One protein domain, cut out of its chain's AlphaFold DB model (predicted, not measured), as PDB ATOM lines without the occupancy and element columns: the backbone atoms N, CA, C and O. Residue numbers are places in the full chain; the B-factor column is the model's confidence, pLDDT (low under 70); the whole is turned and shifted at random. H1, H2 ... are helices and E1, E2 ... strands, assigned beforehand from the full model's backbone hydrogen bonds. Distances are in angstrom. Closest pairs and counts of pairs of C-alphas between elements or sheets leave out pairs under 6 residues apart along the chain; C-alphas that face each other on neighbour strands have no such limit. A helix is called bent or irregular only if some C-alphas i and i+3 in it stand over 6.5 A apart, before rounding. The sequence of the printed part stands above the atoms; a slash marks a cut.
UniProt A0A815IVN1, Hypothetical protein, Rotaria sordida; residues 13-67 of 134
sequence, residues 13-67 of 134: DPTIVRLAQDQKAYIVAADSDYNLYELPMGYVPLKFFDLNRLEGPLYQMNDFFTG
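This is residues 13 to 67 of the 134 residues of the protein "Hypothetical protein" of Rotaria sordida (UniProt A0A815IVN1). Two very short parallel strands, E1 and E2, lie side by side in the middle of a small, irregular domain, with the longest helix, H1, on the side of E1 and the short helix H3 at the far side, beyond E2. The short helix H2 lies on the path from E1 to E2, and after E2 a long loop, residues 46 to 60, reaches out to Asn 52 and comes back to H3. The printed part has 55 residues, with three named helices and two named strands in the order H1, E1, H2, E2, H3; the class is mixed, helices and strands, and under half of the residues, 25, are in named elements. The whole is compact, with a radius of gyration of the C-alphas of 10.8 A, and the C-alphas span 33 by 24 by 17 A.

E1, residues 27 to 29, and E2, residues 43 to 45, are parallel neighbours, their directions 23 degrees apart. The C-alphas of residues 27 and 43 face each other at 4.7 A. N 44 and O 27 are within hydrogen-bond range at 2.8 A, and so are N 29 and O 44 at 3.3 A. With H2, residues 33 to 36, they form a strand-helix-strand unit, two parallel neighbour strands with a helix between them along the chain, and its crossover is right-handed. The closest C-alphas of H2 and E2 are those of Tyr 34 and Tyr 43, 6.4 A apart. H1, residues 13 to 23, comes nearest to E1 with the C-alphas of Ala 20 and Ile 27, 6.6 A apart, while H1 and E2 are apart. H1 and H2 are close but not clearly touching, the closest C-alphas, of Asp 13 and Tyr 34, being 7.6 A apart. H3, residues 61 to 64, only just touches H2, with 3 pairs of C-alphas within 8 A, the closest those of Asn 35 and Met 61 at 5.0 A. H3 is apart from H1 and from E1. In H1 every O i to N i+4 pair is within hydrogen-bond range; H2 and H3 are too short for such a pair, and each has its one O i to N i+3 pair within range.

E1 measures 6.2 A from first to last C-alpha and E2 6.6 A, with C-alpha 43 at (-27.608, -49.344, -34.724). H1 measures 15.2 A and begins at C-alpha 13, (-25.760, -46.228, -46.182). H2 measures 5.5 A. H3 measures 5.8 A and ends at C-alpha 64, (-20.433, -41.436, -28.391).

The two C-alphas farthest apart are those of Asn 52 and Gly 67, 35.7 A. The printed part has no cut. The links H1 to E1 and E1 to H2 are tight, H2 to E2 is short, and E2 to H3 is long, with 15 residues. The mean pLDDT of the printed part is 87.0, and residue 64 is under 70.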
ATOM      1  N   ASP A  13     -25.604 -46.782 -47.525       86.56
ATOM      2  CA  ASP A  13     -25.760 -46.228 -46.182       86.56
ATOM      3  C   ASP A  13     -26.821 -45.119 -46.094       86.56
ATOM      4  O   ASP A  13     -27.765 -45.285 -45.314       86.56
ATOM      5  N   PRO A  14     -26.818 -44.063 -46.939       84.88
ATOM      6  CA  PRO A  14     -27.869 -43.043 -46.894       84.88
ATOM      7  C   PRO A  14     -29.270 -43.604 -47.182       84.88
ATOM      8  O   PRO A  14     -30.268 -43.137 -46.632       84.88
ATOM      9  N   THR A  15     -29.359 -44.622 -48.046       90.25
ATOM     10  CA  THR A  15     -30.637 -45.271 -48.378       90.25
ATOM     11  C   THR A  15     -31.155 -46.083 -47.193       90.25
ATOM     12  O   THR A  15     -32.345 -46.016 -46.877       90.25
ATOM     13  N   ILE A  16     -30.269 -46.821 -46.522       91.62
ATOM     14  CA  ILE A  16     -30.588 -47.629 -45.341       91.62
ATOM     15  C   ILE A  16     -31.024 -46.723 -44.187       91.62
ATOM     16  O   ILE A  16     -32.068 -46.978 -43.591       91.62
ATOM     17  N   VAL A  17     -30.287 -45.639 -43.919       90.00
ATOM     18  CA  VAL A  17     -30.625 -44.656 -42.875       90.00
ATOM     19  C   VAL A  17     -32.022 -44.083 -43.093       90.00
ATOM     20  O   VAL A  17     -32.839 -44.098 -42.172       90.00
ATOM     21  N   ARG A  18     -32.342 -43.652 -44.322       90.25
ATOM     22  CA  ARG A  18     -33.673 -43.120 -44.645       90.25
ATOM     23  C   ARG A  18     -34.776 -44.149 -44.391       90.25
ATOM     24  O   ARG A  18     -35.770 -43.838 -43.745       90.25
ATOM     25  N   LEU A  19     -34.595 -45.383 -44.868       91.75
ATOM     26  CA  LEU A  19     -35.579 -46.452 -44.667       91.75
ATOM     27  C   LEU A  19     -35.763 -46.787 -43.182       91.75
ATOM     28  O   LEU A  19     -36.893 -46.989 -42.740       91.75
ATOM     29  N   ALA A  20     -34.677 -46.821 -42.410       92.69
ATOM     30  CA  ALA A  20     -34.722 -47.075 -40.976       92.69
ATOM     31  C   ALA A  20     -35.462 -45.964 -40.216       92.69
ATOM     32  O   ALA A  20     -36.230 -46.257 -39.301       92.69
ATOM     33  N   GLN A  21     -35.286 -44.703 -40.620       91.81
ATOM     34  CA  GLN A  21     -36.026 -43.570 -40.065       91.81
ATOM     35  C   GLN A  21     -37.521 -43.648 -40.398       91.81
ATOM     36  O   GLN A  21     -38.349 -43.590 -39.485       91.81
ATOM     37  N   ASP A  22     -37.867 -43.861 -41.671       93.31
ATOM     38  CA  ASP A  22     -39.258 -43.944 -42.141       93.31
ATOM     39  C   ASP A  22     -40.021 -45.098 -41.475       93.31
ATOM     40  O   ASP A  22     -41.188 -44.963 -41.101       93.31
ATOM     41  N   GLN A  23     -39.355 -46.242 -41.305       92.12
ATOM     42  CA  GLN A  23     -39.956 -47.457 -40.756       92.12
ATOM     43  C   GLN A  23     -39.792 -47.589 -39.238       92.12
ATOM     44  O   GLN A  23     -40.340 -48.524 -38.659       92.12
ATOM     45  N   LYS A  24     -39.056 -46.675 -38.588       93.00
ATOM     46  CA  LYS A  24     -38.631 -46.796 -37.182       93.00
ATOM     47  C   LYS A  24     -38.015 -48.171 -36.904       93.00
ATOM     48  O   LYS A  24     -38.466 -48.902 -36.025       93.00
ATOM     49  N   ALA A  25     -37.005 -48.527 -37.690       92.62
ATOM     50  CA  ALA A  25     -36.335 -49.822 -37.636       92.62
ATOM     51  C   ALA A  25     -34.900 -49.705 -37.101       92.62
ATOM     52  O   ALA A  25     -34.258 -48.662 -37.228       92.62
ATOM     53  N   TYR A  26     -34.401 -50.797 -36.519       93.00
ATOM     54  CA  TYR A  26     -32.988 -50.951 -36.172       93.00
ATOM     55  C   TYR A  26     -32.155 -51.176 -37.435       93.00
ATOM     56  O   TYR A  26     -32.584 -51.900 -38.338       93.00
ATOM     57  N   ILE A  27     -30.943 -50.623 -37.470       94.12
ATOM     58  CA  ILE A  27     -29.953 -50.973 -38.495       94.12
ATOM     59  C   ILE A  27     -29.037 -52.054 -37.933       94.12
ATOM     60  O   ILE A  27     -28.419 -51.856 -36.891       94.12
ATOM     61  N   VAL A  28     -28.915 -53.174 -38.644       93.12
ATOM     62  CA  VAL A  28     -27.903 -54.199 -38.360       93.12
ATOM     63  C   VAL A  28     -26.904 -54.205 -39.509       93.12
ATOM     64  O   VAL A  28     -27.258 -54.573 -40.627       93.12
ATOM     65  N   ALA A  29     -25.666 -53.786 -39.253       91.12
ATOM     66  CA  ALA A  29     -24.646 -53.681 -40.297       91.12
ATOM     67  C   ALA A  29     -23.232 -53.914 -39.757       91.12
ATOM     68  O   ALA A  29     -22.980 -53.806 -38.559       91.12
ATOM     69  N   ALA A  30     -22.305 -54.279 -40.643       87.31
ATOM     70  CA  ALA A  30     -20.894 -54.420 -40.288       87.31
ATOM     71  C   ALA A  30     -20.169 -53.067 -40.226       87.31
ATOM     72  O   ALA A  30     -19.233 -52.930 -39.441       87.31
ATOM     73  N   ASP A  31     -20.604 -52.094 -41.031       81.00
ATOM     74  CA  ASP A  31     -20.038 -50.745 -41.044       81.00
ATOM     75  C   ASP A  31     -20.398 -49.993 -39.758       81.00
ATOM     76  O   ASP A  31     -21.498 -50.163 -39.233       81.00
ATOM     77  N   SER A  32     -19.469 -49.193 -39.244       76.06
ATOM     78  CA  SER A  32     -19.626 -48.387 -38.031       76.06
ATOM     79  C   SER A  32     -20.073 -46.952 -38.300       76.06
ATOM     80  O   SER A  32     -20.414 -46.249 -37.348       76.06
ATOM     81  N   ASP A  33     -20.099 -46.512 -39.561       78.06
ATOM     82  CA  ASP A  33     -20.534 -45.160 -39.934       78.06
ATOM     83  C   ASP A  33     -21.964 -44.841 -39.489       78.06
ATOM     84  O   ASP A  33     -22.316 -43.681 -39.296       78.06
ATOM     85  N   TYR A  34     -22.790 -45.860 -39.251       83.06
ATOM     86  CA  TYR A  34     -24.146 -45.692 -38.734       83.06
ATOM     87  C   TYR A  34     -24.201 -45.001 -37.362       83.06
ATOM     88  O   TYR A  34     -25.220 -44.395 -37.037       83.06
ATOM     89  N   ASN A  35     -23.103 -45.007 -36.594       75.88
ATOM     90  CA  ASN A  35     -22.977 -44.231 -35.354       75.88
ATOM     91  C   ASN A  35     -22.973 -42.712 -35.589       75.88
ATOM     92  O   ASN A  35     -23.179 -41.955 -34.644       75.88
ATOM     93  N   LEU A  36     -22.725 -42.264 -36.823       76.44
ATOM     94  CA  LEU A  36     -22.715 -40.850 -37.202       76.44
ATOM     95  C   LEU A  36     -24.119 -40.292 -37.454       76.44
ATOM     96  O   LEU A  36     -24.286 -39.081 -37.579       76.44
ATOM     97  N   TYR A  37     -25.122 -41.164 -37.567       80.69
ATOM     98  CA  TYR A  37     -26.484 -40.775 -37.897       80.69
ATOM     99  C   TYR A  37     -27.370 -40.778 -36.657       80.69
ATOM    100  O   TYR A  37     -27.334 -41.685 -35.823       80.69
ATOM    101  N   GLU A  38     -28.258 -39.791 -36.585       83.50
ATOM    102  CA  GLU A  38     -29.329 -39.784 -35.599       83.50
ATOM    103  C   GLU A  38     -30.432 -40.770 -36.029       83.50
ATOM    104  O   GLU A  38     -31.265 -40.498 -36.902       83.50
ATOM    105  N   LEU A  39     -30.394 -41.970 -35.440       87.44
ATOM    106  CA  LEU A  39     -31.294 -43.080 -35.749       87.44
ATOM    107  C   LEU A  39     -32.344 -43.258 -34.639       87.44
ATOM    108  O   LEU A  39     -31.960 -43.434 -33.483       87.44
ATOM    109  N   PRO A  40     -33.653 -43.321 -34.957       84.75
ATOM    110  CA  PRO A  40     -34.710 -43.421 -33.946       84.75
ATOM    111  C   PRO A  40     -34.617 -44.669 -33.066       84.75
ATOM    112  O   PRO A  40     -34.920 -44.613 -31.879       84.75
ATOM    113  N   MET A  41     -34.226 -45.799 -33.661       92.31
ATOM    114  CA  MET A  41     -34.097 -47.070 -32.948       92.31
ATOM    115  C   MET A  41     -32.647 -47.429 -32.632       92.31
ATOM    116  O   MET A  41     -32.433 -48.265 -31.766       92.31
ATOM    117  N   GLY A  42     -31.673 -46.795 -33.291       90.88
ATOM    118  CA  GLY A  42     -30.245 -47.075 -33.147       90.88
ATOM    119  C   GLY A  42     -29.697 -48.145 -34.100       90.88
ATOM    120  O   GLY A  42     -30.388 -48.661 -34.986       90.88
ATOM    121  N   TYR A  43     -28.419 -48.447 -33.907       91.94
ATOM    122  CA  TYR A  43     -27.608 -49.344 -34.724       91.94
ATOM    123  C   TYR A  43     -27.048 -50.498 -33.880       91.94
ATOM    124  O   TYR A  43     -26.657 -50.315 -32.729       91.94
ATOM    125  N   VAL A  44     -27.010 -51.695 -34.464       93.12
ATOM    126  CA  VAL A  44     -26.459 -52.913 -33.865       93.12
ATOM    127  C   VAL A  44     -25.343 -53.444 -34.771       93.12
ATOM    128  O   VAL A  44     -25.612 -53.797 -35.925       93.12
ATOM    129  N   PRO A  45     -24.093 -53.563 -34.293       89.38
ATOM    130  CA  PRO A  45     -23.007 -54.053 -35.121       89.38
ATOM    131  C   PRO A  45     -23.184 -55.537 -35.392       89.38
ATOM    132  O   PRO A  45     -23.297 -56.343 -34.467       89.38
ATOM    133  N   LEU A  46     -23.116 -55.917 -36.667       90.38
ATOM    134  CA  LEU A  46     -23.319 -57.295 -37.108       90.38
ATOM    135  C   LEU A  46     -22.347 -58.270 -36.423       90.38
ATOM    136  O   LEU A  46     -22.720 -59.397 -36.114       90.38
ATOM    137  N   LYS A  47     -21.121 -57.824 -36.118       89.94
ATOM    138  CA  LYS A  47     -20.108 -58.615 -35.395       89.94
ATOM    139  C   LYS A  47     -20.566 -59.059 -33.997       89.94
ATOM    140  O   LYS A  47     -20.082 -60.074 -33.505       89.94
ATOM    141  N   PHE A  48     -21.448 -58.297 -33.356       88.69
ATOM    142  CA  PHE A  48     -21.936 -58.559 -31.999       88.69
ATOM    143  C   PHE A  48     -23.404 -58.995 -31.968       88.69
ATOM    144  O   PHE A  48     -23.966 -59.145 -30.885       88.69
ATOM    145  N   PHE A  49     -24.025 -59.186 -33.133       93.25
ATOM    146  CA  PHE A  49     -25.414 -59.604 -33.230       93.25
ATOM    147  C   PHE A  49     -25.530 -61.131 -33.175       93.25
ATOM    148  O   PHE A  49     -25.007 -61.844 -34.033       93.25
ATOM    149  N   ASP A  50     -26.240 -61.639 -32.173       93.38
ATOM    150  CA  ASP A  50     -26.614 -63.045 -32.075       93.38
ATOM    151  C   ASP A  50     -27.859 -63.301 -32.930       93.38
ATOM    152  O   ASP A  50     -28.981 -62.988 -32.537       93.38
ATOM    153  N   LEU A  51     -27.666 -63.913 -34.101       88.62
ATOM    154  CA  LEU A  51     -28.751 -64.248 -35.027       88.62
ATOM    155  C   LEU A  51     -29.758 -65.263 -34.463       88.62
ATOM    156  O   LEU A  51     -30.912 -65.258 -34.886       88.62
ATOM    157  N   ASN A  52     -29.350 -66.136 -33.536       93.12
ATOM    158  CA  ASN A  52     -30.248 -67.146 -32.971       93.12
ATOM    159  C   ASN A  52     -31.191 -66.536 -31.935       93.12
ATOM    160  O   ASN A  52     -32.320 -66.998 -31.775       93.12
ATOM    161  N   ARG A  53     -30.709 -65.521 -31.214       93.94
ATOM    162  CA  ARG A  53     -31.463 -64.832 -30.159       93.94
ATOM    163  C   ARG A  53     -32.075 -63.515 -30.620       93.94
ATOM    164  O   ARG A  53     -32.990 -63.029 -29.969       93.94
ATOM    165  N   LEU A  54     -31.614 -62.987 -31.754       89.62
ATOM    166  CA  LEU A  54     -31.928 -61.652 -32.264       89.62
ATOM    167  C   LEU A  54     -31.570 -60.554 -31.251       89.62
ATOM    168  O   LEU A  54     -32.313 -59.594 -31.062       89.62
ATOM    169  N   GLU A  55     -30.416 -60.708 -30.604       93.00
ATOM    170  CA  GLU A  55     -29.928 -59.822 -29.545       93.00
ATOM    171  C   GLU A  55     -28.551 -59.257 -29.905       93.00
ATOM    172  O   GLU A  55     -27.730 -59.921 -30.535       93.00
ATOM    173  N   GLY A  56     -28.274 -58.025 -29.486       90.88
ATOM    174  CA  GLY A  56     -26.973 -57.392 -29.669       90.88
ATOM    175  C   GLY A  56     -26.880 -56.063 -28.921       90.88
ATOM    176  O   GLY A  56     -27.905 -55.535 -28.478       90.88
ATOM    177  N   PRO A  57     -25.664 -55.520 -28.749       88.94
ATOM    178  CA  PRO A  57     -25.482 -54.202 -28.164       88.94
ATOM    179  C   PRO A  57     -26.075 -53.141 -29.094       88.94
ATOM    180  O   PRO A  57     -25.793 -53.125 -30.293       88.94
ATOM    181  N   LEU A  58     -26.902 -52.272 -28.519       91.00
ATOM    182  CA  LEU A  58     -27.516 -51.160 -29.224       91.00
ATOM    183  C   LEU A  58     -26.690 -49.897 -29.022       91.00
ATOM    184  O   LEU A  58     -26.335 -49.573 -27.890       91.00
ATOM    185  N   TYR A  59     -26.456 -49.183 -30.114       85.25
ATOM    186  CA  TYR A  59     -25.737 -47.924 -30.126       85.25
ATOM    187  C   TYR A  59     -26.577 -46.802 -30.721       85.25
ATOM    188  O   TYR A  59     -27.282 -46.978 -31.721       85.25
ATOM    189  N   GLN A  60     -26.459 -45.629 -30.117       85.69
ATOM    190  CA  GLN A  60     -26.978 -44.366 -30.608       85.69
ATOM    191  C   GLN A  60     -25.835 -43.367 -30.762       85.69
ATOM    192  O   GLN A  60     -24.839 -43.420 -30.044       85.69
ATOM    193  N   MET A  61     -26.004 -42.402 -31.665       80.06
ATOM    194  CA  MET A  61     -25.037 -41.317 -31.865       80.06
ATOM    195  C   MET A  61     -24.676 -40.621 -30.538       80.06
ATOM    196  O   MET A  61     -23.505 -40.384 -30.250       80.06
ATOM    197  N   ASN A  62     -25.672 -40.385 -29.679       79.00
ATOM    198  CA  ASN A  62     -25.495 -39.729 -28.380       79.00
ATOM    199  C   ASN A  62     -24.704 -40.552 -27.352       79.00
ATOM    200  O   ASN A  62     -24.247 -39.977 -26.368       79.00
ATOM    201  N   ASP A  63     -24.515 -41.857 -27.566       75.19
ATOM    202  CA  ASP A  63     -23.669 -42.679 -26.692       75.19
ATOM    203  C   ASP A  63     -22.178 -42.351 -26.878       75.19
ATOM    204  O   ASP A  63     -21.371 -42.585 -25.978       75.19
ATOM    205  N   PHE A  64     -21.811 -41.786 -28.034       68.50
ATOM    206  CA  PHE A  64     -20.433 -41.436 -28.391       68.50
ATOM    207  C   PHE A  64     -20.206 -39.927 -28.485       68.50
ATOM    208  O   PHE A  64     -19.133 -39.440 -28.131       68.50
ATOM    209  N   PHE A  65     -21.213 -39.185 -28.945       72.56
ATOM    210  CA  PHE A  65     -21.109 -37.766 -29.271       72.56
ATOM    211  C   PHE A  65     -21.963 -36.901 -28.342       72.56
ATOM    212  O   PHE A  65     -22.777 -36.084 -28.773       72.56
ATOM    213  N   THR A  66     -21.788 -37.087 -27.033       74.62
ATOM    214  CA  THR A  66     -22.549 -36.362 -26.011       74.62
ATOM    215  C   THR A  66     -22.421 -34.847 -26.185       74.62
ATOM    216  O   THR A  66     -21.330 -34.287 -26.093       74.62
ATOM    217  N   GLY A  67     -23.554 -34.169 -26.383       76.44
ATOM    218  CA  GLY A  67     -23.604 -32.713 -26.541       76.44
ATOM    219  C   GLY A  67     -23.317 -32.209 -27.958       76.44
ATOM    220  O   GLY A  67     -23.188 -30.999 -28.137       76.44
TER     221      GLY A  67